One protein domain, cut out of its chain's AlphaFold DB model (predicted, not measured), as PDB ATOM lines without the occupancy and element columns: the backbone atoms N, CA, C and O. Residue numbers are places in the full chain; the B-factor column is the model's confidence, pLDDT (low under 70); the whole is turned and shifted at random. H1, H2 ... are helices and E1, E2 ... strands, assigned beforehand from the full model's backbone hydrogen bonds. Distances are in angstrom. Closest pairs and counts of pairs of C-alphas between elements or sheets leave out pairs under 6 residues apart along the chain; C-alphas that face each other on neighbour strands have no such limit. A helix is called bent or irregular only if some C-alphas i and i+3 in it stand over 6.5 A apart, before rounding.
ATOM      1  N   PRO A 202     137.388 179.393 103.234       90.75
ATOM      2  CA  PRO A 202     136.747 180.694 103.067       90.75
ATOM      3  C   PRO A 202     135.228 180.563 102.925       90.75
ATOM      4  O   PRO A 202     134.741 179.720 102.166       90.75
ATOM      5  N   ALA A 203     134.470 181.431 103.598       89.50
ATOM      6  CA  ALA A 203     133.008 181.351 103.587       89.50
ATOM      7  C   ALA A 203     132.398 181.492 102.180       89.50
ATOM      8  O   ALA A 203     131.412 180.834 101.857       89.50
ATOM      9  N   ASN A 204     133.023 182.285 101.307       87.31
ATOM     10  CA  ASN A 204     132.571 182.519  99.933       87.31
ATOM     11  C   ASN A 204     132.772 181.324  98.980       87.31
ATOM     12  O   ASN A 204     132.319 181.391  97.838       87.31
ATOM     13  N   LEU A 205     133.468 180.266  99.410       84.00
ATOM     14  CA  LEU A 205     133.659 179.032  98.636       84.00
ATOM     15  C   LEU A 205     132.735 177.883  99.085       84.00
ATOM     16  O   LEU A 205     132.737 176.809  98.476       84.00
ATOM     17  N   TYR A 206     131.942 178.093 100.137       80.00
ATOM     18  CA  TYR A 206     130.972 177.121 100.636       80.00
ATOM     19  C   TYR A 206     129.718 177.054  99.735       80.00
ATOM     20  O   TYR A 206     129.296 178.090  99.217       80.00
ATOM     21  N   PRO A 207     129.075 175.881  99.552       74.50
ATOM     22  CA  PRO A 207     129.472 174.549 100.032       74.50
ATOM     23  C   PRO A 207     130.412 173.807  99.066       74.50
ATOM     24  O   PRO A 207     130.963 172.764  99.414       74.50
ATOM     25  N   ASN A 208     130.596 174.328  97.849       72.69
ATOM     26  CA  ASN A 208     131.226 173.602  96.742       72.69
ATOM     27  C   ASN A 208     132.654 173.143  97.065       72.69
ATOM     28  O   ASN A 208     133.012 172.013  96.750       72.69
ATOM     29  N   PHE A 209     133.460 173.971  97.741       73.12
ATOM     30  CA  PHE A 209     134.823 173.576  98.117       73.12
ATOM     31  C   PHE A 209     134.851 172.358  99.052       73.12
ATOM     32  O   PHE A 209     135.671 171.459  98.868       73.12
ATOM     33  N   ILE A 210     133.930 172.290 100.016       71.88
ATOM     34  CA  ILE A 210     133.848 171.160 100.948       71.88
ATOM     35  C   ILE A 210     133.505 169.881 100.189       71.88
ATOM     36  O   ILE A 210     134.209 168.878 100.303       71.88
ATOM     37  N   TRP A 211     132.434 169.931  99.397       66.56
ATOM     38  CA  TRP A 211     131.873 168.739  98.773       66.56
ATOM     39  C   TRP A 211     132.674 168.221  97.589       66.56
ATOM     40  O   TRP A 211     132.725 167.012  97.374       66.56
ATOM     41  N   GLU A 212     133.287 169.113  96.817       65.00
ATOM     42  CA  GLU A 212     133.938 168.744  95.560       65.00
ATOM     43  C   GLU A 212     135.460 168.626  95.678       65.00
ATOM     44  O   GLU A 212     136.066 167.990  94.821       65.00
ATOM     45  N   GLN A 213     136.099 169.231  96.688       64.75
ATOM     46  CA  GLN A 213     137.566 169.370  96.722       64.75
ATOM     47  C   GLN A 213     138.200 168.888  98.025       64.75
ATOM     48  O   GLN A 213     139.156 168.113  97.990       64.75
ATOM     49  N   GLN A 214     137.673 169.307  99.177       64.56
ATOM     50  CA  GLN A 214     138.291 169.005 100.470       64.56
ATOM     51  C   GLN A 214     138.304 167.501 100.786       64.56
ATOM     52  O   GLN A 214     139.264 167.009 101.373       64.56
ATOM     53  N   MET A 215     137.273 166.768 100.353       59.41
ATOM     54  CA  MET A 215     137.165 165.318 100.559       59.41
ATOM     55  C   MET A 215     138.058 164.484  99.630       59.41
ATOM     56  O   MET A 215     138.381 163.347  99.966       59.41
ATOM     57  N   TYR A 216     138.469 165.032  98.483       61.12
ATOM     58  CA  TYR A 216     139.202 164.285  97.458       61.12
ATOM     59  C   TYR A 216     140.712 164.533  97.519       61.12
ATOM     60  O   TYR A 216     141.473 163.575  97.451       61.12
ATOM     61  N   GLY A 217     141.152 165.779  97.741       63.84
ATOM     62  CA  GLY A 217     142.567 166.160  97.616       63.84
ATOM     63  C   GLY A 217     143.517 165.359  98.512       63.84
ATOM     64  O   GLY A 217     144.298 164.556  98.018       63.84
ATOM     65  N   LEU A 218     143.407 165.498  99.840       65.94
ATOM     66  CA  LEU A 218     144.365 164.867 100.764       65.94
ATOM     67  C   LEU A 218     144.376 163.331 100.657       65.94
ATOM     68  O   LEU A 218     145.423 162.704 100.795       65.94
ATOM     69  N   ALA A 219     143.210 162.728 100.420       67.50
ATOM     70  CA  ALA A 219     143.086 161.287 100.252       67.50
ATOM     71  C   ALA A 219     143.762 160.805  98.962       67.50
ATOM     72  O   ALA A 219     144.468 159.800  98.995       67.50
ATOM     73  N   GLU A 220     143.574 161.515  97.845       71.94
ATOM     74  CA  GLU A 220     144.228 161.218  96.566       71.94
ATOM     75  C   GLU A 220     145.748 161.384  96.657       71.94
ATOM     76  O   GLU A 220     146.484 160.518  96.181       71.94
ATOM     77  N   ASP A 221     146.214 162.435  97.332       70.19
ATOM     78  CA  ASP A 221     147.638 162.717  97.508       70.19
ATOM     79  C   ASP A 221     148.321 161.642  98.365       70.19
ATOM     80  O   ASP A 221     149.343 161.079  97.973       70.19
ATOM     81  N   VAL A 222     147.717 161.262  99.499       69.81
ATOM     82  CA  VAL A 222     148.241 160.155 100.314       69.81
ATOM     83  C   VAL A 222     148.120 158.818  99.587       69.81
ATOM     84  O   VAL A 222     149.014 157.985  99.706       69.81
ATOM     85  N   ALA A 223     147.047 158.587  98.827       71.81
ATOM     86  CA  ALA A 223     146.897 157.363  98.044       71.81
ATOM     87  C   ALA A 223     147.990 157.235  96.973       71.81
ATOM     88  O   ALA A 223     148.472 156.125  96.738       71.81
ATOM     89  N   ALA A 224     148.413 158.346  96.359       72.94
ATOM     90  CA  ALA A 224     149.498 158.363  95.380       72.94
ATOM     91  C   ALA A 224     150.843 157.943  95.991       72.94
ATOM     92  O   ALA A 224     151.601 157.205  95.356       72.94
ATOM     93  N   ASP A 225     151.100 158.339  97.239       72.75
ATOM     94  CA  ASP A 225     152.330 158.008  97.963       72.75
ATOM     95  C   ASP A 225     152.198 156.776  98.868       72.75
ATOM     96  O   ASP A 225     153.176 156.364  99.500       72.75
ATOM     97  N   PHE A 226     151.025 156.136  98.917       72.81
ATOM     98  CA  PHE A 226     150.721 155.101  99.903       72.81
ATOM     99  C   PHE A 226     151.720 153.951  99.865       72.81
ATOM    100  O   PHE A 226     152.163 153.484 100.912       72.81
ATOM    101  N   ASP A 227     152.126 153.510  98.673       74.81
ATOM    102  CA  ASP A 227     153.090 152.421  98.477       74.81
ATOM    103  C   ASP A 227     154.476 152.718  99.067       74.81
ATOM    104  O   ASP A 227     155.184 151.784  99.442       74.81
ATOM    105  N   SER A 228     154.833 153.996  99.217       76.94
ATOM    106  CA  SER A 228     156.096 154.430  99.820       76.94
ATOM    107  C   SER A 228     156.074 154.454 101.352       76.94
ATOM    108  O   SER A 228     157.140 154.431 101.972       76.94
ATOM    109  N   ILE A 229     154.884 154.451 101.967       77.94
ATOM    110  CA  ILE A 229     154.744 154.435 103.425       77.94
ATOM    111  C   ILE A 229     155.222 153.065 103.949       77.94
ATOM    112  O   ILE A 229     154.799 152.027 103.415       77.94
ATOM    113  N   PRO A 230     156.087 153.030 104.981       78.25
ATOM    114  CA  PRO A 230     156.525 151.786 105.602       78.25
ATOM    115  C   PRO A 230     155.361 150.977 106.187       78.25
ATOM    116  O   PRO A 230     154.417 151.522 106.765       78.25
ATOM    117  N   GLU A 231     155.454 149.653 106.079       77.88
ATOM    118  CA  GLU A 231     154.594 148.756 106.852       77.88
ATOM    119  C   GLU A 231     154.877 148.920 108.352       77.88
ATOM    120  O   GLU A 231     156.007 149.213 108.755       77.88
ATOM    121  N   ALA A 232     153.858 148.730 109.191       74.62
ATOM    122  CA  ALA A 232     154.049 148.722 110.634       74.62
ATOM    123  C   ALA A 232     154.914 147.514 111.048       74.62
ATOM    124  O   ALA A 232     154.467 146.366 110.956       74.62
ATOM    125  N   ASP A 233     156.135 147.781 111.520       70.06
ATOM    126  CA  ASP A 233     157.102 146.785 112.007       70.06
ATOM    127  C   ASP A 233     156.777 146.336 113.447       70.06
ATOM    128  O   ASP A 233     157.561 146.505 114.379       70.06
ATOM    129  N   ASP A 234     155.567 145.805 113.647       74.56
ATOM    130  CA  ASP A 234     155.115 145.201 114.906       74.56
ATOM    131  C   ASP A 234     154.534 143.803 114.621       74.56
ATOM    132  O   ASP A 234     153.357 143.670 114.269       74.56
ATOM    133  N   PRO A 235     155.335 142.731 114.769       74.81
ATOM    134  CA  PRO A 235     154.890 141.366 114.501       74.81
ATOM    135  C   PRO A 235     153.674 140.923 115.326       74.81
ATOM    136  O   PRO A 235     152.894 140.097 114.851       74.81
ATOM    137  N   ALA A 236     153.501 141.448 116.545       71.50
ATOM    138  CA  ALA A 236     152.365 141.108 117.400       71.50
ATOM    139  C   ALA A 236     151.083 141.774 116.889       71.50
ATOM    140  O   ALA A 236     150.037 141.128 116.813       71.50
ATOM    141  N   PHE A 237     151.173 143.031 116.455       72.50
ATOM    142  CA  PHE A 237     150.064 143.715 115.797       72.50
ATOM    143  C   PHE A 237     149.691 143.058 114.461       72.50
ATOM    144  O   PHE A 237     148.511 142.847 114.190       72.50
ATOM    145  N   GLN A 238     150.676 142.662 113.648       73.88
ATOM    146  CA  GLN A 238     150.411 141.946 112.395       73.88
ATOM    147  C   GLN A 238     149.702 140.606 112.646       73.88
ATOM    148  O   GLN A 238     148.781 140.244 111.914       73.88
ATOM    149  N   ALA A 239     150.080 139.883 113.707       73.69
ATOM    150  CA  ALA A 239     149.390 138.659 114.110       73.69
ATOM    151  C   ALA A 239     147.933 138.928 114.524       73.69
ATOM    152  O   ALA A 239     147.039 138.219 114.061       73.69
ATOM    153  N   LEU A 240     147.686 139.982 115.312       72.19
ATOM    154  CA  LEU A 240     146.337 140.407 115.696       72.19
ATOM    155  C   LEU A 240     145.485 140.758 114.469       72.19
ATOM    156  O   LEU A 240     144.347 140.320 114.358       72.19
ATOM    157  N   VAL A 241     146.031 141.525 113.528       69.06
ATOM    158  CA  VAL A 241     145.359 141.915 112.277       69.06
ATOM    159  C   VAL A 241     144.915 140.692 111.464       69.06
ATOM    160  O   VAL A 241     143.799 140.657 110.936       69.06
ATOM    161  N   VAL A 242     145.760 139.660 111.404       70.69
ATOM    162  CA  VAL A 242     145.427 138.382 110.766       70.69
ATOM    163  C   VAL A 242     144.333 137.643 111.544       70.69
ATOM    164  O   VAL A 242     143.379 137.162 110.932       70.69
ATOM    165  N   GLU A 243     144.440 137.574 112.872       69.38
ATOM    166  CA  GLU A 243     143.476 136.893 113.750       69.38
ATOM    167  C   GLU A 243     142.086 137.539 113.720       69.38
ATOM    168  O   GLU A 243     141.070 136.844 113.699       69.38
ATOM    169  N   LEU A 244     142.030 138.868 113.629       65.38
ATOM    170  CA  LEU A 244     140.795 139.645 113.611       65.38
ATOM    171  C   LEU A 244     139.981 139.531 112.312       65.38
ATOM    172  O   LEU A 244     138.887 140.092 112.243       65.38
ATOM    173  N   GLY A 245     140.456 138.794 111.303       57.94
ATOM    174  CA  GLY A 245     139.678 138.513 110.091       57.94
ATOM    175  C   GLY A 245     140.276 139.035 108.787       57.94
ATOM    176  O   GLY A 245     139.547 139.169 107.806       57.94
ATOM    177  N   GLY A 246     141.590 139.278 108.738       54.62
ATOM    178  CA  GLY A 246     142.316 139.440 107.473       54.62
ATOM    179  C   GLY A 246     142.375 140.861 106.917       54.62
ATOM    180  O   GLY A 246     142.437 141.021 105.695       54.62
ATOM    181  N   LEU A 247     142.398 141.883 107.781       61.19
ATOM    182  CA  LEU A 247     142.839 143.212 107.343       61.19
ATOM    183  C   LEU A 247     144.260 143.097 106.754       61.19
ATOM    184  O   LEU A 247     145.065 142.262 107.178       61.19
ATOM    185  N   ARG A 248     144.573 143.900 105.730       65.00
ATOM    186  CA  ARG A 248     145.945 143.959 105.200       65.00
ATOM    187  C   ARG A 248     146.886 144.540 106.263       65.00
ATOM    188  O   ARG A 248     146.413 145.290 107.119       65.00
ATOM    189  N   PRO A 249     148.199 144.240 106.200       62.31
ATOM    190  CA  PRO A 249     149.181 144.889 107.057       62.31
ATOM    191  C   PRO A 249     148.981 146.404 107.049       62.31
ATOM    192  O   PRO A 249     149.004 147.033 105.989       62.31
ATOM    193  N   GLY A 250     148.733 146.973 108.229       72.12
ATOM    194  CA  GLY A 250     148.609 148.418 108.379       72.12
ATOM    195  C   GLY A 250     149.937 149.095 108.047       72.12
ATOM    196  O   GLY A 250     151.011 148.579 108.373       72.12
ATOM    197  N   LYS A 251     149.866 150.258 107.406       79.81
ATOM    198  CA  LYS A 251     151.011 151.145 107.208       79.81
ATOM    199  C   LYS A 251     151.095 152.139 108.353       79.81
ATOM    200  O   LYS A 251     150.061 152.579 108.857       79.81
ATOM    201  N   LEU A 252     152.315 152.470 108.768       82.19
ATOM    202  CA  LEU A 252     152.547 153.415 109.856       82.19
ATOM    203  C   LEU A 252     152.886 154.783 109.274       82.19
ATOM    204  O   LEU A 252     153.988 155.001 108.772       82.19
ATOM    205  N   LEU A 253     151.939 155.705 109.368       82.19
ATOM    206  CA  LEU A 253     152.117 157.075 108.920       82.19
ATOM    207  C   LEU A 253     152.714 157.919 110.051       82.19
ATOM    208  O   LEU A 253     152.296 157.813 111.206       82.19
ATOM    209  N   ASN A 254     153.710 158.749 109.747       84.88
ATOM    210  CA  ASN A 254     154.252 159.700 110.713       84.88
ATOM    211  C   ASN A 254     153.653 161.086 110.512       84.88
ATOM    212  O   ASN A 254     153.395 161.510 109.388       84.88
ATOM    213  N   ASN A 255     153.513 161.828 111.613       88.62
ATOM    214  CA  ASN A 255     152.997 163.195 111.570       88.62
ATOM    215  C   ASN A 255     153.855 164.103 110.676       88.62
ATOM    216  O   ASN A 255     153.308 164.969 110.007       88.62
ATOM    217  N   SER A 256     155.174 163.892 110.600       86.94
ATOM    218  CA  SER A 256     156.052 164.634 109.682       86.94
ATOM    219  C   SER A 256     155.614 164.520 108.224       86.94
ATOM    220  O   SER A 256     155.577 165.527 107.519       86.94
ATOM    221  N   ASP A 257     155.250 163.311 107.808       82.81
ATOM    222  CA  ASP A 257     154.958 162.979 106.417       82.81
ATOM    223  C   ASP A 257     153.609 163.593 106.028       82.81
ATOM    224  O   ASP A 257     153.490 164.260 105.003       82.81
ATOM    225  N   VAL A 258     152.616 163.490 106.919       82.19
ATOM    226  CA  VAL A 258     151.296 164.120 106.737       82.19
ATOM    227  C   VAL A 258     151.408 165.631 106.612       82.19
ATOM    228  O   VAL A 258     150.735 166.232 105.779       82.19
ATOM    229  N   LEU A 259     152.266 166.264 107.411       84.56
ATOM    230  CA  LEU A 259     152.457 167.714 107.354       84.56
ATOM    231  C   LEU A 259     153.179 168.152 106.085       84.56
ATOM    232  O   LEU A 259     152.902 169.239 105.580       84.56
ATOM    233  N   GLU A 260     154.117 167.352 105.585       85.69
ATOM    234  CA  GLU A 260     154.776 167.635 104.314       85.69
ATOM    235  C   GLU A 260     153.774 167.558 103.159       85.69
ATOM    236  O   GLU A 260     153.668 168.522 102.397       85.69
ATOM    237  N   ILE A 261     152.966 166.498 103.103       81.50
ATOM    238  CA  ILE A 261     151.889 166.333 102.114       81.50
ATOM    239  C   ILE A 261     150.881 167.485 102.225       81.50
ATOM    240  O   ILE A 261     150.549 168.134 101.233       81.50
ATOM    241  N   ALA A 262     150.451 167.822 103.442       83.50
ATOM    242  CA  ALA A 262     149.549 168.945 103.673       83.50
ATOM    243  C   ALA A 262     150.131 170.270 103.155       83.50
ATOM    244  O   ALA A 262     149.421 171.050 102.527       83.50
ATOM    245  N   LYS A 263     151.425 170.541 103.370       86.06
ATOM    246  CA  LYS A 263     152.091 171.756 102.866       86.06
ATOM    247  C   LYS A 263     152.201 171.775 101.347       86.06
ATOM    248  O   LYS A 263     151.967 172.822 100.749       86.06
ATOM    249  N   GLN A 264     152.533 170.644 100.726       83.62
ATOM    250  CA  GLN A 264     152.629 170.525  99.267       83.62
ATOM    251  C   GLN A 264     151.289 170.827  98.583       83.62
ATOM    252  O   GLN A 264     151.272 171.464  97.532       83.62
ATOM    253  N   ASN A 265     150.179 170.484  99.240       79.88
ATOM    254  CA  ASN A 265     148.825 170.728  98.742       79.88
ATOM    255  C   ASN A 265     148.189 172.014  99.281       79.88
ATOM    256  O   ASN A 265     146.974 172.195  99.209       79.88
ATOM    257  N   GLY A 266     149.001 172.931  99.816       85.88
ATOM    258  CA  GLY A 266     148.543 174.252 100.239       85.88
ATOM    259  C   GLY A 266     147.627 174.238 101.462       85.88
ATOM    260  O   GLY A 266     146.774 175.112 101.578       85.88
ATOM    261  N   CYS A 267     147.779 173.241 102.337       87.25
ATOM    262  CA  CYS A 267     147.100 173.095 103.626       87.25
ATOM    263  C   CYS A 267     145.570 173.197 103.539       87.25
ATOM    264  O   CYS A 267     144.936 173.889 104.325       87.25
ATOM    265  N   ARG A 268     144.974 172.508 102.561       82.25
ATOM    266  CA  ARG A 268     143.531 172.547 102.249       82.25
ATOM    267  C   ARG A 268     142.641 171.728 103.187       82.25
ATOM    268  O   ARG A 268     141.414 171.803 103.092       82.25
ATOM    269  N   GLN A 269     143.236 170.910 104.047       83.25
ATOM    270  CA  GLN A 269     142.500 170.079 104.992       83.25
ATOM    271  C   GLN A 269     141.715 170.934 106.003       83.25
ATOM    272  O   GLN A 269     142.116 172.068 106.280       83.25
ATOM    273  N   PRO A 270     140.610 170.411 106.565       87.81
ATOM    274  CA  PRO A 270     139.872 171.132 107.590       87.81
ATOM    275  C   PRO A 270     140.763 171.387 108.810       87.81
ATOM    276  O   PRO A 270     141.584 170.539 109.174       87.81
ATOM    277  N   VAL A 271     140.608 172.552 109.432       92.00
ATOM    278  CA  VAL A 271     141.408 172.978 110.584       92.00
ATOM    279  C   VAL A 271     140.595 172.792 111.865       92.00
ATOM    280  O   VAL A 271     139.499 173.350 111.947       92.00
ATOM    281  N   PRO A 272     141.118 172.077 112.876       94.12
ATOM    282  CA  PRO A 272     140.383 171.820 114.105       94.12
ATOM    283  C   PRO A 272     140.327 173.050 115.008       94.12
ATOM    284  O   PRO A 272     141.329 173.747 115.218       94.12
ATOM    285  N   PHE A 273     139.147 173.310 115.559       95.69
ATOM    286  CA  PHE A 273     138.865 174.376 116.511       95.69
ATOM    287  C   PHE A 273     138.239 173.781 117.774       95.69
ATOM    288  O   PHE A 273     137.460 172.829 117.725       95.69
ATOM    289  N   PHE A 274     138.548 174.396 118.912       95.25
ATOM    290  CA  PHE A 274     137.978 174.047 120.207       95.25
ATOM    291  C   PHE A 274     137.315 175.273 120.823       95.25
ATOM    292  O   PHE A 274     137.955 176.313 120.992       95.25
ATOM    293  N   GLY A 275     136.041 175.142 121.176       94.19
ATOM    294  CA  GLY A 275     135.263 176.137 121.900       94.19
ATOM    295  C   GLY A 275     135.027 175.723 123.347       94.19
ATOM    296  O   GLY A 275     134.655 174.591 123.639       94.19
ATOM    297  N   THR A 276     135.211 176.663 124.262       93.62
ATOM    298  CA  THR A 276     134.871 176.563 125.686       93.62
ATOM    299  C   THR A 276     134.071 177.810 126.091       93.62
ATOM    300  O   THR A 276     134.019 178.771 125.318       93.62
ATOM    301  N   PRO A 277     133.502 177.880 127.311       90.00
ATOM    302  CA  PRO A 277     132.695 179.024 127.746       90.00
ATOM    303  C   PRO A 277     133.375 180.398 127.670       90.00
ATOM    304  O   PRO A 277     132.692 181.412 127.720       90.00
ATOM    305  N   GLY A 278     134.703 180.468 127.582       89.06
ATOM    306  CA  GLY A 278     135.377 181.760 127.433       89.06
ATOM    307  C   GLY A 278     136.692 181.679 126.692       89.06
ATOM    308  O   GLY A 278     137.629 182.393 127.039       89.06
ATOM    309  N   GLU A 279     136.798 180.743 125.759       93.62
ATOM    310  CA  GLU A 279     137.916 180.657 124.825       93.62
ATOM    311  C   GLU A 279     137.481 179.855 123.604       93.62
ATOM    312  O   GLU A 279     136.938 178.760 123.751       93.62
ATOM    313  N   ILE A 280     137.775 180.381 122.423       94.44
ATOM    314  CA  ILE A 280     137.779 179.669 121.154       94.44
ATOM    315  C   ILE A 280     139.207 179.696 120.645       94.44
ATOM    316  O   ILE A 280     139.832 180.757 120.582       94.44
ATOM    317  N   ARG A 281     139.740 178.530 120.303       95.31
ATOM    318  CA  ARG A 281     141.139 178.411 119.914       95.31
ATOM    319  C   ARG A 281     141.353 177.368 118.839       95.31
ATOM    320  O   ARG A 281     140.612 176.391 118.742       95.31
ATOM    321  N   SER A 282     142.451 177.533 118.123       95.44
ATOM    322  CA  SER A 282     143.039 176.495 117.288       95.44
ATOM    323  C   SER A 282     144.549 176.507 117.497       95.44
ATOM    324  O   SER A 282     145.171 177.566 117.512       95.44
ATOM    325  N   GLN A 283     145.132 175.325 117.691       93.75
ATOM    326  CA  GLN A 283     146.589 175.142 117.786       93.75
ATOM    327  C   GLN A 283     147.168 174.525 116.511       93.75
ATOM    328  O   GLN A 283     148.297 174.036 116.502       93.75
ATOM    329  N   PHE A 284     146.378 174.508 115.442       93.00
ATOM    330  CA  PHE A 284     146.822 174.014 114.155       93.00
ATOM    331  C   PHE A 284     148.017 174.825 113.653       93.00
ATOM    332  O   PHE A 284     148.071 176.044 113.820       93.00
ATOM    333  N   MET A 285     148.995 174.139 113.060       92.19
ATOM    334  CA  MET A 285     150.254 174.756 112.650       92.19
ATOM    335  C   MET A 285     150.070 176.001 111.769       92.19
ATOM    336  O   MET A 285     149.187 176.073 110.914       92.19
ATOM    337  N   ALA A 286     150.985 176.961 111.923       92.81
ATOM    338  CA  ALA A 286     151.025 178.120 111.045       92.81
ATOM    339  C   ALA A 286     151.332 177.696 109.598       92.81
ATOM    340  O   ALA A 286     152.300 176.966 109.345       92.81
ATOM    341  N   CYS A 287     150.521 178.158 108.650       92.50
ATOM    342  CA  CYS A 287     150.689 177.871 107.229       92.50
ATOM    343  C   CYS A 287     149.956 178.890 106.347       92.50
ATOM    344  O   CYS A 287     149.007 179.547 106.770       92.50
ATOM    345  N   GLU A 288     150.402 179.008 105.097       92.81
ATOM    346  CA  GLU A 288     149.645 179.696 104.054       92.81
ATOM    347  C   GLU A 288     148.681 178.687 103.421       92.81
ATOM    348  O   GLU A 288     149.101 177.727 102.771       92.81
ATOM    349  N   MET A 289     147.386 178.884 103.649       91.31
ATOM    350  CA  MET A 289     146.333 178.023 103.126       91.31
ATOM    351  C   MET A 289     145.852 178.555 101.778       91.31
ATOM    352  O   MET A 289     145.454 179.717 101.669       91.31
ATOM    353  N   THR A 290     145.857 177.706 100.754       87.94
ATOM    354  CA  THR A 290     145.438 178.075  99.395       87.94
ATOM    355  C   THR A 290     144.240 177.249  98.959       87.94
ATOM    356  O   THR A 290     144.277 176.021  98.985       87.94
ATOM    357  N   PHE A 291     143.188 177.924  98.504       83.00
ATOM    358  CA  PHE A 291     141.940 177.293  98.090       83.00
ATOM    359  C   PHE A 291     141.756 177.527  96.586       83.00
ATOM    360  O   PHE A 291     141.380 178.616  96.154       83.00
ATOM    361  N   ASP A 292     142.082 176.509  95.785       72.12
ATOM    362  CA  ASP A 292     141.869 176.513  94.332       72.12
ATOM    363  C   ASP A 292     140.880 175.395  93.968       72.12
ATOM    364  O   ASP A 292     141.275 174.225  93.912       72.12
ATOM    365  N   PRO A 293     139.586 175.704  93.794       60.38
ATOM    366  CA  PRO A 293     138.632 174.763  93.245       60.38
ATOM    367  C   PRO A 293     138.918 174.576  91.756       60.38
ATOM    368  O   PRO A 293     139.202 175.539  91.043       60.38
ATOM    369  N   VAL A 294     138.809 173.339  91.269       56.66
ATOM    370  CA  VAL A 294     139.023 172.984  89.859       56.66
ATOM    371  C   VAL A 294     138.283 173.963  88.927       56.66
ATOM    372  O   VAL A 294     137.075 173.881  88.738       56.66
ATOM    373  N   GLY A 295     139.033 174.891  88.321       51.62
ATOM    374  CA  GLY A 295     138.597 175.748  87.218       51.62
ATOM    375  C   GLY A 295     137.718 176.958  87.578       51.62
ATOM    376  O   GLY A 295     136.532 176.957  87.258       51.62
ATOM    377  N   ASN A 296     138.351 178.041  88.066       51.41
ATOM    378  CA  ASN A 296     137.998 179.480  87.909       51.41
ATOM    379  C   ASN A 296     137.638 180.296  89.169       51.41
ATOM    380  O   ASN A 296     137.478 181.511  89.033       51.41
ATOM    381  N   ALA A 297     137.541 179.719  90.370       57.53
ATOM    382  CA  ALA A 297     137.175 180.473  91.582       57.53
ATOM    383  C   ALA A 297     138.280 180.446  92.649       57.53
ATOM    384  O   ALA A 297     138.189 179.711  93.616       57.53
ATOM    385  N   THR A 298     139.322 181.260  92.506       64.38
ATOM    386  CA  THR A 298     140.370 181.359  93.539       64.38
ATOM    387  C   THR A 298     139.918 182.264  94.688       64.38
ATOM    388  O   THR A 298     139.332 183.324  94.448       64.38
ATOM    389  N   SER A 299     140.181 181.872  95.938       77.94
ATOM    390  CA  SER A 299     140.174 182.819  97.060       77.94
ATOM    391  C   SER A 299     141.575 183.382  97.281       77.94
ATOM    392  O   SER A 299     142.575 182.789  96.872       77.94
ATOM    393  N   GLU A 300     141.664 184.508  97.988       85.75
ATOM    394  CA  GLU A 300     142.939 184.908  98.580       85.75
ATOM    395  C   GLU A 300     143.424 183.823  99.549       85.75
ATOM    396  O   GLU A 300     142.614 183.134 100.182       85.75
ATOM    397  N   ALA A 301     144.744 183.660  99.639       89.69
ATOM    398  CA  ALA A 301     145.345 182.758 100.605       89.69
ATOM    399  C   ALA A 301     145.060 183.241 102.037       89.69
ATOM    400  O   ALA A 301     145.020 184.446 102.306       89.69
ATOM    401  N   ILE A 302     144.878 182.295 102.954       91.19
ATOM    402  CA  ILE A 302     144.724 182.576 104.383       91.19
ATOM    403  C   ILE A 302     146.062 182.283 105.057       91.19
ATOM    404  O   ILE A 302     146.507 181.140 105.089       91.19
ATOM    405  N   ASN A 303     146.695 183.314 105.613       93.19
ATOM    406  CA  ASN A 303     147.892 183.165 106.442       93.19
ATOM    407  C   ASN A 303     147.472 182.747 107.853       93.19
ATOM    408  O   ASN A 303     147.327 183.589 108.742       93.19
ATOM    409  N   PHE A 304     147.202 181.457 108.029       94.06
ATOM    410  CA  PHE A 304     146.728 180.908 109.289       94.06
ATOM    411  C   PHE A 304     147.864 180.832 110.312       94.06
ATOM    412  O   PHE A 304     148.981 180.419 109.990       94.06
ATOM    413  N   GLU A 305     147.560 181.173 111.562       93.56
ATOM    414  CA  GLU A 305     148.419 180.926 112.717       93.56
ATOM    415  C   GLU A 305     147.596 180.406 113.903       93.56
ATOM    416  O   GLU A 305     146.407 180.729 114.002       93.56
ATOM    417  N   PRO A 306     148.206 179.615 114.810       94.25
ATOM    418  CA  PRO A 306     147.585 179.277 116.080       94.25
ATOM    419  C   PRO A 306     147.067 180.529 116.788       94.25
ATOM    420  O   PRO A 306     147.809 181.498 116.960       94.25
ATOM    421  N   PHE A 307     145.820 180.496 117.247       94.69
ATOM    422  CA  PHE A 307     145.226 181.620 117.958       94.69
ATOM    423  C   PHE A 307     144.298 181.159 119.080       94.69
ATOM    424  O   PHE A 307     143.830 180.019 119.126       94.69
ATOM    425  N   SER A 308     144.032 182.093 119.985       94.94
ATOM    426  CA  SER A 308     143.059 181.990 121.064       94.94
ATOM    427  C   SER A 308     142.342 183.330 121.166       94.94
ATOM    428  O   SER A 308     142.996 184.374 121.142       94.94
ATOM    429  N   ALA A 309     141.014 183.297 121.218       93.06
ATOM    430  CA  ALA A 309     140.163 184.474 121.323       93.06
ATOM    431  C   ALA A 309     138.981 184.200 122.258       93.06
ATOM    432  O   ALA A 309     138.537 183.057 122.404       93.06
ATOM    433  N   THR A 310     138.442 185.231 122.897       92.75
ATOM    434  CA  THR A 310     137.200 185.104 123.669       92.75
ATOM    435  C   THR A 310     135.970 185.167 122.749       92.75
ATOM    436  O   THR A 310     136.051 185.713 121.644       92.75
ATOM    437  N   PRO A 311     134.806 184.637 123.176       91.31
ATOM    438  CA  PRO A 311     133.547 184.818 122.450       91.31
ATOM    439  C   PRO A 311     133.247 186.285 122.108       91.31
ATOM    440  O   PRO A 311     132.769 186.585 121.015       91.31
ATOM    441  N   GLU A 312     133.573 187.219 123.001       90.62
ATOM    442  CA  GLU A 312     133.366 188.655 122.801       90.62
ATOM    443  C   GLU A 312     134.286 189.234 121.718       90.62
ATOM    444  O   GLU A 312     133.840 190.052 120.918       90.62
ATOM    445  N   GLU A 313     135.545 188.790 121.635       91.31
ATOM    446  CA  GLU A 313     136.493 189.222 120.592       91.31
ATOM    447  C   GLU A 313     136.091 188.750 119.185       91.31
ATOM    448  O   GLU A 313     136.452 189.380 118.178       91.31
ATOM    449  N   LEU A 314     135.341 187.646 119.125       90.44
ATOM    450  CA  LEU A 314     134.789 187.050 117.909       90.44
ATOM    451  C   LEU A 314     133.351 187.504 117.612       90.44
ATOM    452  O   LEU A 314     132.828 187.197 116.544       90.44
ATOM    453  N   SER A 315     132.725 188.248 118.525       89.94
ATOM    454  CA  SER A 315     131.397 188.827 118.330       89.94
ATOM    455  C   SER A 315     131.472 190.156 117.575       89.94
ATOM    456  O   SER A 315     132.444 190.909 117.671       89.94
ATOM    457  N   THR A 316     130.403 190.487 116.858       87.81
ATOM    458  CA  THR A 316     130.163 191.820 116.285       87.81
ATOM    459  C   THR A 316     128.858 192.400 116.831       87.81
ATOM    460  O   THR A 316     128.083 191.703 117.482       87.81
ATOM    461  N   GLU A 317     128.575 193.678 116.553       84.88
ATOM    462  CA  GLU A 317     127.299 194.302 116.951       84.88
ATOM    463  C   GLU A 317     126.069 193.585 116.360       84.88
ATOM    464  O   GLU A 317     124.979 193.664 116.923       84.88
ATOM    465  N   THR A 318     126.235 192.905 115.223       85.56
ATOM    466  CA  THR A 318     125.153 192.250 114.474       85.56
ATOM    467  C   THR A 318     125.204 190.725 114.514       85.56
ATOM    468  O   THR A 318     124.259 190.086 114.063       85.56
ATOM    469  N   ASP A 319     126.285 190.143 115.030       87.75
ATOM    470  CA  ASP A 319     126.515 188.699 115.078       87.75
ATOM    471  C   ASP A 319     127.213 188.342 116.393       87.75
ATOM    472  O   ASP A 319     128.429 188.472 116.541       87.75
ATOM    473  N   VAL A 320     126.404 187.965 117.380       90.88
ATOM    474  CA  VAL A 320     126.858 187.619 118.726       90.88
ATOM    475  C   VAL A 320     127.310 186.165 118.748       90.88
ATOM    476  O   VAL A 320     126.609 185.274 118.268       90.88
ATOM    477  N   TYR A 321     128.455 185.899 119.373       91.62
ATOM    478  CA  TYR A 321     128.879 184.539 119.666       91.62
ATOM    479  C   TYR A 321     128.049 183.965 120.824       91.62
ATOM    480  O   TYR A 321     128.374 184.126 122.003       91.62
ATOM    481  N   SER A 322     126.938 183.326 120.469       93.88
ATOM    482  CA  SER A 322     125.976 182.733 121.394       93.88
ATOM    483  C   SER A 322     126.137 181.217 121.530       93.88
ATOM    484  O   SER A 322     126.847 180.563 120.757       93.88
ATOM    485  N   LEU A 323     125.448 180.633 122.515       95.06
ATOM    486  CA  LEU A 323     125.494 179.191 122.759       95.06
ATOM    487  C   LEU A 323     124.897 178.385 121.597       95.06
ATOM    488  O   LEU A 323     125.435 177.339 121.237       95.06
ATOM    489  N   GLU A 324     123.821 178.867 120.973       94.62
ATOM    490  CA  GLU A 324     123.251 178.231 119.785       94.62
ATOM    491  C   GLU A 324     124.171 178.317 118.568       94.62
ATOM    492  O   GLU A 324     124.187 177.386 117.761       94.62
ATOM    493  N   LYS A 325     124.986 179.376 118.455       93.75
ATOM    494  CA  LYS A 325     126.022 179.459 117.421       93.75
ATOM    495  C   LYS A 325     127.111 178.422 117.678       93.75
ATOM    496  O   LYS A 325     127.433 177.667 116.762       93.75
ATOM    497  N   LEU A 326     127.622 178.324 118.912       94.56
ATOM    498  CA  LEU A 326     128.617 177.314 119.303       94.56
ATOM    499  C   LEU A 326     128.119 175.890 119.042       94.56
ATOM    500  O   LEU A 326     128.791 175.109 118.367       94.56
ATOM    501  N   LEU A 327     126.928 175.556 119.543       94.12
ATOM    502  CA  LEU A 327     126.350 174.231 119.344       94.12
ATOM    503  C   LEU A 327     126.058 173.980 117.860       94.12
ATOM    504  O   LEU A 327     126.307 172.881 117.373       94.12
ATOM    505  N   GLY A 328     125.603 174.997 117.120       91.81
ATOM    506  CA  GLY A 328     125.393 174.928 115.677       91.81
ATOM    507  C   GLY A 328     126.669 174.578 114.904       91.81
ATOM    508  O   GLY A 328     126.633 173.677 114.066       91.81
ATOM    509  N   MET A 329     127.793 175.232 115.217       91.56
ATOM    510  CA  MET A 329     129.104 174.936 114.619       91.56
ATOM    511  C   MET A 329     129.535 173.495 114.885       91.56
ATOM    512  O   MET A 329     129.997 172.810 113.982       91.56
ATOM    513  N   GLY A 330     129.317 173.009 116.106       89.38
ATOM    514  CA  GLY A 330     129.712 171.664 116.504       89.38
ATOM    515  C   GLY A 330     128.789 170.531 116.047       89.38
ATOM    516  O   GLY A 330     129.098 169.393 116.369       89.38
ATOM    517  N   THR A 331     127.654 170.777 115.374       87.06
ATOM    518  CA  THR A 331     126.605 169.747 115.137       87.06
ATOM    519  C   THR A 331     126.068 169.687 113.705       87.06
ATOM    520  O   THR A 331     124.966 169.188 113.497       87.06
ATOM    521  N   GLN A 332     126.792 170.228 112.723       71.56
ATOM    522  CA  GLN A 332     126.309 170.547 111.370       71.56
ATOM    523  C   GLN A 332     125.644 169.363 110.607       71.56
ATOM    524  O   GLN A 332     126.243 168.714 109.752       71.56
ATOM    525  N   LEU A 333     124.359 169.103 110.881       63.34
ATOM    526  CA  LEU A 333     123.592 167.944 110.396       63.34
ATOM    527  C   LEU A 333     122.992 168.157 108.996       63.34
ATOM    528  O   LEU A 333     122.777 167.205 108.246       63.34
ATOM    529  N   VAL A 334     122.685 169.409 108.643       55.75
ATOM    530  CA  VAL A 334     121.966 169.770 107.406       55.75
ATOM    531  C   VAL A 334     122.729 169.404 106.130       55.75
ATOM    532  O   VAL A 334     122.097 168.838 105.242       55.75
ATOM    533  N   PRO A 335     124.052 169.618 106.013       54.06
ATOM    534  CA  PRO A 335     124.795 169.217 104.819       54.06
ATOM    535  C   PRO A 335     124.774 167.686 104.616       54.06
ATOM    536  O   PRO A 335     124.574 167.207 103.500       54.06
ATOM    537  N   ILE A 336     124.853 166.902 105.704       56.28
ATOM    538  CA  ILE A 336     124.702 165.432 105.673       56.28
ATOM    539  C   ILE A 336     123.287 165.040 105.214       56.28
ATOM    540  O   ILE A 336     123.110 164.129 104.402       56.28
ATOM    541  N   MET A 337     122.270 165.748 105.701       58.66
ATOM    542  CA  MET A 337     120.874 165.523 105.329       58.66
ATOM    543  C   MET A 337     120.607 165.879 103.858       58.66
ATOM    544  O   MET A 337     119.931 165.127 103.159       58.66
ATOM    545  N   LEU A 338     121.142 166.985 103.349       58.88
ATOM    546  CA  LEU A 338     120.903 167.422 101.972       58.88
ATOM    547  C   LEU A 338     121.601 166.553 100.935       58.88
ATOM    548  O   LEU A 338     121.025 166.312  99.873       58.88
ATOM    549  N   ALA A 339     122.760 165.988 101.275       51.94
ATOM    550  CA  ALA A 339     123.366 164.925 100.483       51.94
ATOM    551  C   ALA A 339     122.410 163.722 100.314       51.94
ATOM    552  O   ALA A 339     122.355 163.127  99.238       51.94
ATOM    553  N   SER A 340     121.602 163.399 101.335       51.12
ATOM    554  CA  SER A 340     120.606 162.312 101.278       51.12
ATOM    555  C   SER A 340     119.291 162.687 100.577       51.12
ATOM    556  O   SER A 340     118.629 161.817 100.015       51.12
ATOM    557  N   LEU A 341     118.936 163.977 100.537       57.34
ATOM    558  CA  LEU A 341     117.756 164.506  99.835       57.34
ATOM    559  C   LEU A 341     118.026 164.833  98.357       57.34
ATOM    560  O   LEU A 341     117.233 165.542  97.732       57.34
ATOM    561  N   GLY A 342     119.133 164.320  97.804       51.69
ATOM    562  CA  GLY A 342     119.639 164.574  96.457       51.69
ATOM    563  C   GLY A 342     118.544 164.883  95.433       51.69
ATOM    564  O   GLY A 342     117.694 164.050  95.131       51.69
ATOM    565  N   SER A 343     118.577 166.105  94.893       55.16
ATOM    566  CA  SER A 343     117.667 166.663  93.873       55.16
ATOM    567  C   SER A 343     116.191 166.892  94.244       55.16
ATOM    568  O   SER A 343     115.471 167.471  93.432       55.16
ATOM    569  N   ALA A 344     115.723 166.495  95.432       63.38
ATOM    570  CA  ALA A 344     114.303 166.589  95.790       63.38
ATOM    571  C   ALA A 344     113.857 167.997  96.226       63.38
ATOM    572  O   ALA A 344     112.679 168.331  96.082       63.38
ATOM    573  N   LEU A 345     114.772 168.828  96.739       69.62
ATOM    574  CA  LEU A 345     114.477 170.210  97.126       69.62
ATOM    575  C   LEU A 345     114.937 171.207  96.045       69.62
ATOM    576  O   LEU A 345     116.050 171.074  95.529       69.62
ATOM    577  N   PRO A 346     114.122 172.229  95.716       75.56
ATOM    578  CA  PRO A 346     114.559 173.375  94.923       75.56
ATOM    579  C   PRO A 346     115.834 174.014  95.487       75.56
ATOM    580  O   PRO A 346     115.975 174.151  96.703       75.56
ATOM    581  N   ARG A 347     116.736 174.460  94.602       76.25
ATOM    582  CA  ARG A 347     118.020 175.063  95.000       76.25
ATOM    583  C   ARG A 347     117.840 176.275  95.918       76.25
ATOM    584  O   ARG A 347     118.560 176.384  96.897       76.25
ATOM    585  N   ASP A 348     116.821 177.095  95.678       77.69
ATOM    586  CA  ASP A 348     116.530 178.263  96.518       77.69
ATOM    587  C   ASP A 348     116.201 177.878  97.973       77.69
ATOM    588  O   ASP A 348     116.537 178.608  98.900       77.69
ATOM    589  N   ILE A 349     115.563 176.720  98.198       77.44
ATOM    590  CA  ILE A 349     115.304 176.210  99.554       77.44
ATOM    591  C   ILE A 349     116.609 175.736 100.189       77.44
ATOM    592  O   ILE A 349     116.842 176.025 101.360       77.44
ATOM    593  N   VAL A 350     117.455 175.050  99.415       76.69
ATOM    594  CA  VAL A 350     118.792 174.616  99.846       76.69
ATOM    595  C   VAL A 350     119.638 175.815 100.274       76.69
ATOM    596  O   VAL A 350     120.197 175.799 101.363       76.69
ATOM    597  N   ASP A 351     119.655 176.887  99.488       77.62
ATOM    598  CA  ASP A 351     120.456 178.076  99.785       77.62
ATOM    599  C   ASP A 351     119.978 178.812 101.062       77.62
ATOM    600  O   ASP A 351     120.772 179.485 101.717       77.62
ATOM    601  N   VAL A 352     118.708 178.657 101.464       80.44
ATOM    602  CA  VAL A 352     118.170 179.211 102.726       80.44
ATOM    603  C   VAL A 352     118.570 178.378 103.948       80.44
ATOM    604  O   VAL A 352     118.805 178.931 105.022       80.44
ATOM    605  N   ILE A 353     118.626 177.052 103.813       79.25
ATOM    606  CA  ILE A 353     118.902 176.133 104.934       79.25
ATOM    607  C   ILE A 353     120.385 175.775 105.073       79.25
ATOM    608  O   ILE A 353     120.803 175.344 106.147       79.25
ATOM    609  N   GLU A 354     121.170 175.964 104.013       75.88
ATOM    610  CA  GLU A 354     122.586 175.605 103.933       75.88
ATOM    611  C   GLU A 354     123.560 176.801 103.800       75.88
ATOM    612  O   GLU A 354     124.622 176.618 103.204       75.88
ATOM    613  N   PRO A 355     123.309 178.026 104.314       80.88
ATOM    614  CA  PRO A 355     124.415 178.968 104.438       80.88
ATOM    615  C   PRO A 355     125.440 178.404 105.444       80.88
ATOM    616  O   PRO A 355     125.043 177.785 106.442       80.88
ATOM    617  N   PRO A 356     126.755 178.596 105.218       83.56
ATOM    618  CA  PRO A 356     127.753 178.187 106.196       83.56
ATOM    619  C   PRO A 356     127.523 178.930 107.507       83.56
ATOM    620  O   PRO A 356     127.110 180.092 107.512       83.56
ATOM    621  N   ILE A 357     127.867 178.297 108.628       89.38
ATOM    622  CA  ILE A 357     128.093 179.082 109.837       89.38
ATOM    623  C   ILE A 357     129.430 179.785 109.658       89.38
ATOM    624  O   ILE A 357     130.425 179.152 109.311       89.38
ATOM    625  N   GLN A 358     129.428 181.096 109.857       91.94
ATOM    626  CA  GLN A 358     130.582 181.944 109.608       91.94
ATOM    627  C   GLN A 358     131.233 182.372 110.919       91.94
ATOM    628  O   GLN A 358     130.558 182.608 111.931       91.94
ATOM    629  N   LEU A 359     132.557 182.482 110.884       92.25
ATOM    630  CA  LEU A 359     133.359 183.027 111.968       92.25
ATOM    631  C   LEU A 359     134.469 183.903 111.392       92.25
ATOM    632  O   LEU A 359     135.163 183.491 110.467       92.25
ATOM    633  N   ASP A 360     134.662 185.087 111.964       93.19
ATOM    634  CA  ASP A 360     135.799 185.943 111.636       93.19
ATOM    635  C   ASP A 360     137.010 185.551 112.481       93.19
ATOM    636  O   ASP A 360     137.042 185.815 113.685       93.19
ATOM    637  N   ILE A 361     138.027 184.958 111.858       92.31
ATOM    638  CA  ILE A 361     139.249 184.531 112.550       92.31
ATOM    639  C   ILE A 361     140.394 185.524 112.328       92.31
ATOM    640  O   ILE A 361     140.507 186.088 111.236       92.31
ATOM    641  N   PRO A 362     141.260 185.758 113.329       91.75
ATOM    642  CA  PRO A 362     142.489 186.514 113.122       91.75
ATOM    643  C   PRO A 362     143.479 185.717 112.257       91.75
ATOM    644  O   PRO A 362     143.628 184.507 112.423       91.75
ATOM    645  N   THR A 363     144.172 186.399 111.347       90.44
ATOM    646  CA  THR A 363     145.280 185.851 110.550       90.44
ATOM    647  C   THR A 363     146.615 186.479 110.940       90.44
ATOM    648  O   THR A 363     146.656 187.553 111.542       90.44
ATOM    649  N   ALA A 364     147.725 185.841 110.553       90.50
ATOM    650  CA  ALA A 364     149.086 186.254 110.924       90.50
ATOM    651  C   ALA A 364     149.493 187.657 110.434       90.50
ATOM    652  O   ALA A 364     150.431 188.273 110.940       90.50
ATOM    653  N   ASP A 365     148.794 188.185 109.432       89.88
ATOM    654  CA  ASP A 365     148.948 189.555 108.933       89.88
ATOM    655  C   ASP A 365     148.120 190.593 109.724       89.88
ATOM    656  O   ASP A 365     148.140 191.782 109.396       89.88
ATOM    657  N   GLY A 366     147.420 190.168 110.780       87.00
ATOM    658  CA  GLY A 366     146.585 191.001 111.646       87.00
ATOM    659  C   GLY A 366     145.205 191.331 111.068       87.00
ATOM    660  O   GLY A 366     144.488 192.152 111.645       87.00
ATOM    661  N   VAL A 367     144.830 190.734 109.935       89.94
ATOM    662  CA  VAL A 367     143.508 190.893 109.317       89.94
ATOM    663  C   VAL A 367     142.532 189.873 109.922       89.94
ATOM    664  O   VAL A 367     142.936 188.819 110.400       89.94
ATOM    665  N   LYS A 368     141.232 190.188 109.943       91.00
ATOM    666  CA  LYS A 368     140.190 189.189 110.216       91.00
ATOM    667  C   LYS A 368     139.686 188.611 108.897       91.00
ATOM    668  O   LYS A 368     139.408 189.369 107.965       91.00
ATOM    669  N   ARG A 369     139.581 187.288 108.808       92.00
ATOM    670  CA  ARG A 369     139.060 186.578 107.636       92.00
ATOM    671  C   ARG A 369     137.809 185.802 108.013       92.00
ATOM    672  O   ARG A 369     137.826 185.032 108.966       92.00
ATOM    673  N   GLU A 370     136.763 185.988 107.220       93.12
ATOM    674  CA  GLU A 370     135.513 185.253 107.352       93.12
ATOM    675  C   GLU A 370     135.683 183.830 106.802       93.12
ATOM    676  O   GLU A 370     135.993 183.623 105.620       93.12
ATOM    677  N   VAL A 371     135.482 182.834 107.659       92.88
ATOM    678  CA  VAL A 371     135.640 181.419 107.316       92.88
ATOM    679  C   VAL A 371     134.353 180.641 107.546       92.88
ATOM    680  O   VAL A 371     133.550 180.983 108.413       92.88
ATOM    681  N   ALA A 372     134.158 179.589 106.755       91.62
ATOM    682  CA  ALA A 372     133.100 178.614 106.961       91.62
ATOM    683  C   ALA A 372     133.503 177.618 108.051       91.62
ATOM    684  O   ALA A 372     134.619 177.089 108.055       91.62
ATOM    685  N   ILE A 373     132.554 177.351 108.941       91.56
ATOM    686  CA  ILE A 373     132.663 176.392 110.029       91.56
ATOM    687  C   ILE A 373     131.716 175.216 109.787       91.56
ATOM    688  O   ILE A 373     130.584 175.386 109.323       91.56
ATOM    689  N   ALA A 374     132.192 174.029 110.142       87.50
ATOM    690  CA  ALA A 374     131.497 172.760 110.053       87.50
ATOM    691  C   ALA A 374     131.679 171.917 111.322       87.50
ATOM    692  O   ALA A 374     132.429 172.272 112.233       87.50
ATOM    693  N   ASP A 375     131.006 170.768 111.340       87.12
ATOM    694  CA  ASP A 375     131.088 169.766 112.403       87.12
ATOM    695  C   ASP A 375     132.551 169.340 112.692       87.12
ATOM    696  O   ASP A 375     133.392 169.277 111.792       87.12
TER     697      ASP A 375
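AT A GLANCE: This is residues 202 to 375 of the 667 residues of the protein "Hypothetical protein" of Attheya septentrionalis (UniProt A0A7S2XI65). A loose body of small antiparallel sheets, the three-stranded E1-E2-E5 and the hairpins E3-E4 and E6-E7, has a long helical arm at one end: H2 leads out, H3 is at the tip, and H4 comes back. H5 packs on the hairpin E6-E7, and residues 340 to 349, of which 347 to 349 belong to H7, stick out from the body. The printed part has 174 residues, with seven named helices and seven named strands in the order H1 H2 H3 H4 E1 E2 E3 E4 E5 H5 H6 H7 E6 E7, and its class is mixed, helices and strands. It is loose, with a radius of gyration of the C-alphas of 19.5 A, and spans 60 by 43 by 37 A.

HOW THE PARTS SIT: H1, residues 208 to 214, and H2, residues 217 to 228, meet only through their link. H3, residues 235 to 243, touches no helix. H4, residues 255 to 264, touches H2 at residues 218 to 222 alone, the closest C-alphas being those of Leu 218 and Ala 262, 7.2 A apart; they run opposite ways at a steep tilt of 55 degrees. E1, residues 271 to 276, and E2, residues 279 to 282, form a hairpin, with N 274 and O 281 2.9 A apart. E3, residues 287 to 289, and E4, residues 302 to 304, form another, with N 289 and O 302 2.8 A apart. E4 runs on into E5, residues 307 to 309, at 88 degrees; E5 is the antiparallel neighbour of E2, with N 280 and O 309 2.8 A apart. H5, residues 323 to 329, only grazes the sheet E1-E2-E5. H6, residues 333 to 340, and H7, residues 347 to 353, are close but not clearly touching, with the closest C-alphas, Val 334 and Ile 353, 7.5 A apart. E6, residues 357 to 362, and E7, residues 368 to 375, form a hairpin, with N 373 and O 357 2.8 A apart. The closest C-alphas of H5 and E7, Met 329 and Ala 374, are 5.6 A apart. Each O i to N i+4 pair is within hydrogen-bond range in H3, H4, H5, H6 and H7, against 2 of 3 in H1 and 6 of 8 in H2.

IN THESE COORDINATES: H1 begins at C-alpha 208 (131.226, 173.602, 96.742) and is only just irregular, C-alphas 211 and 214 being 6.6 A apart. H2, 18.0 A long, is irregular, with C-alphas 224 and 227 7.6 A apart. H4 measures 14.3 A, E1 16.8 A, E6 16.5 A and E7 21.6 A. E7 ends at C-alpha 375 (131.088, 169.766, 112.403).

THE WHOLE: The two C-alphas farthest apart, those of Ala 239 and Glu 317, are 59.9 A apart. The printed part has no cut. The links H3 to H4, E3 to E4 and E5 to H5 are long. Mean pLDDT of the printed part is 80.1; 37 residues are under 70, among them 211 to 219, 243 to 249, 293 to 298 and 333 to 345.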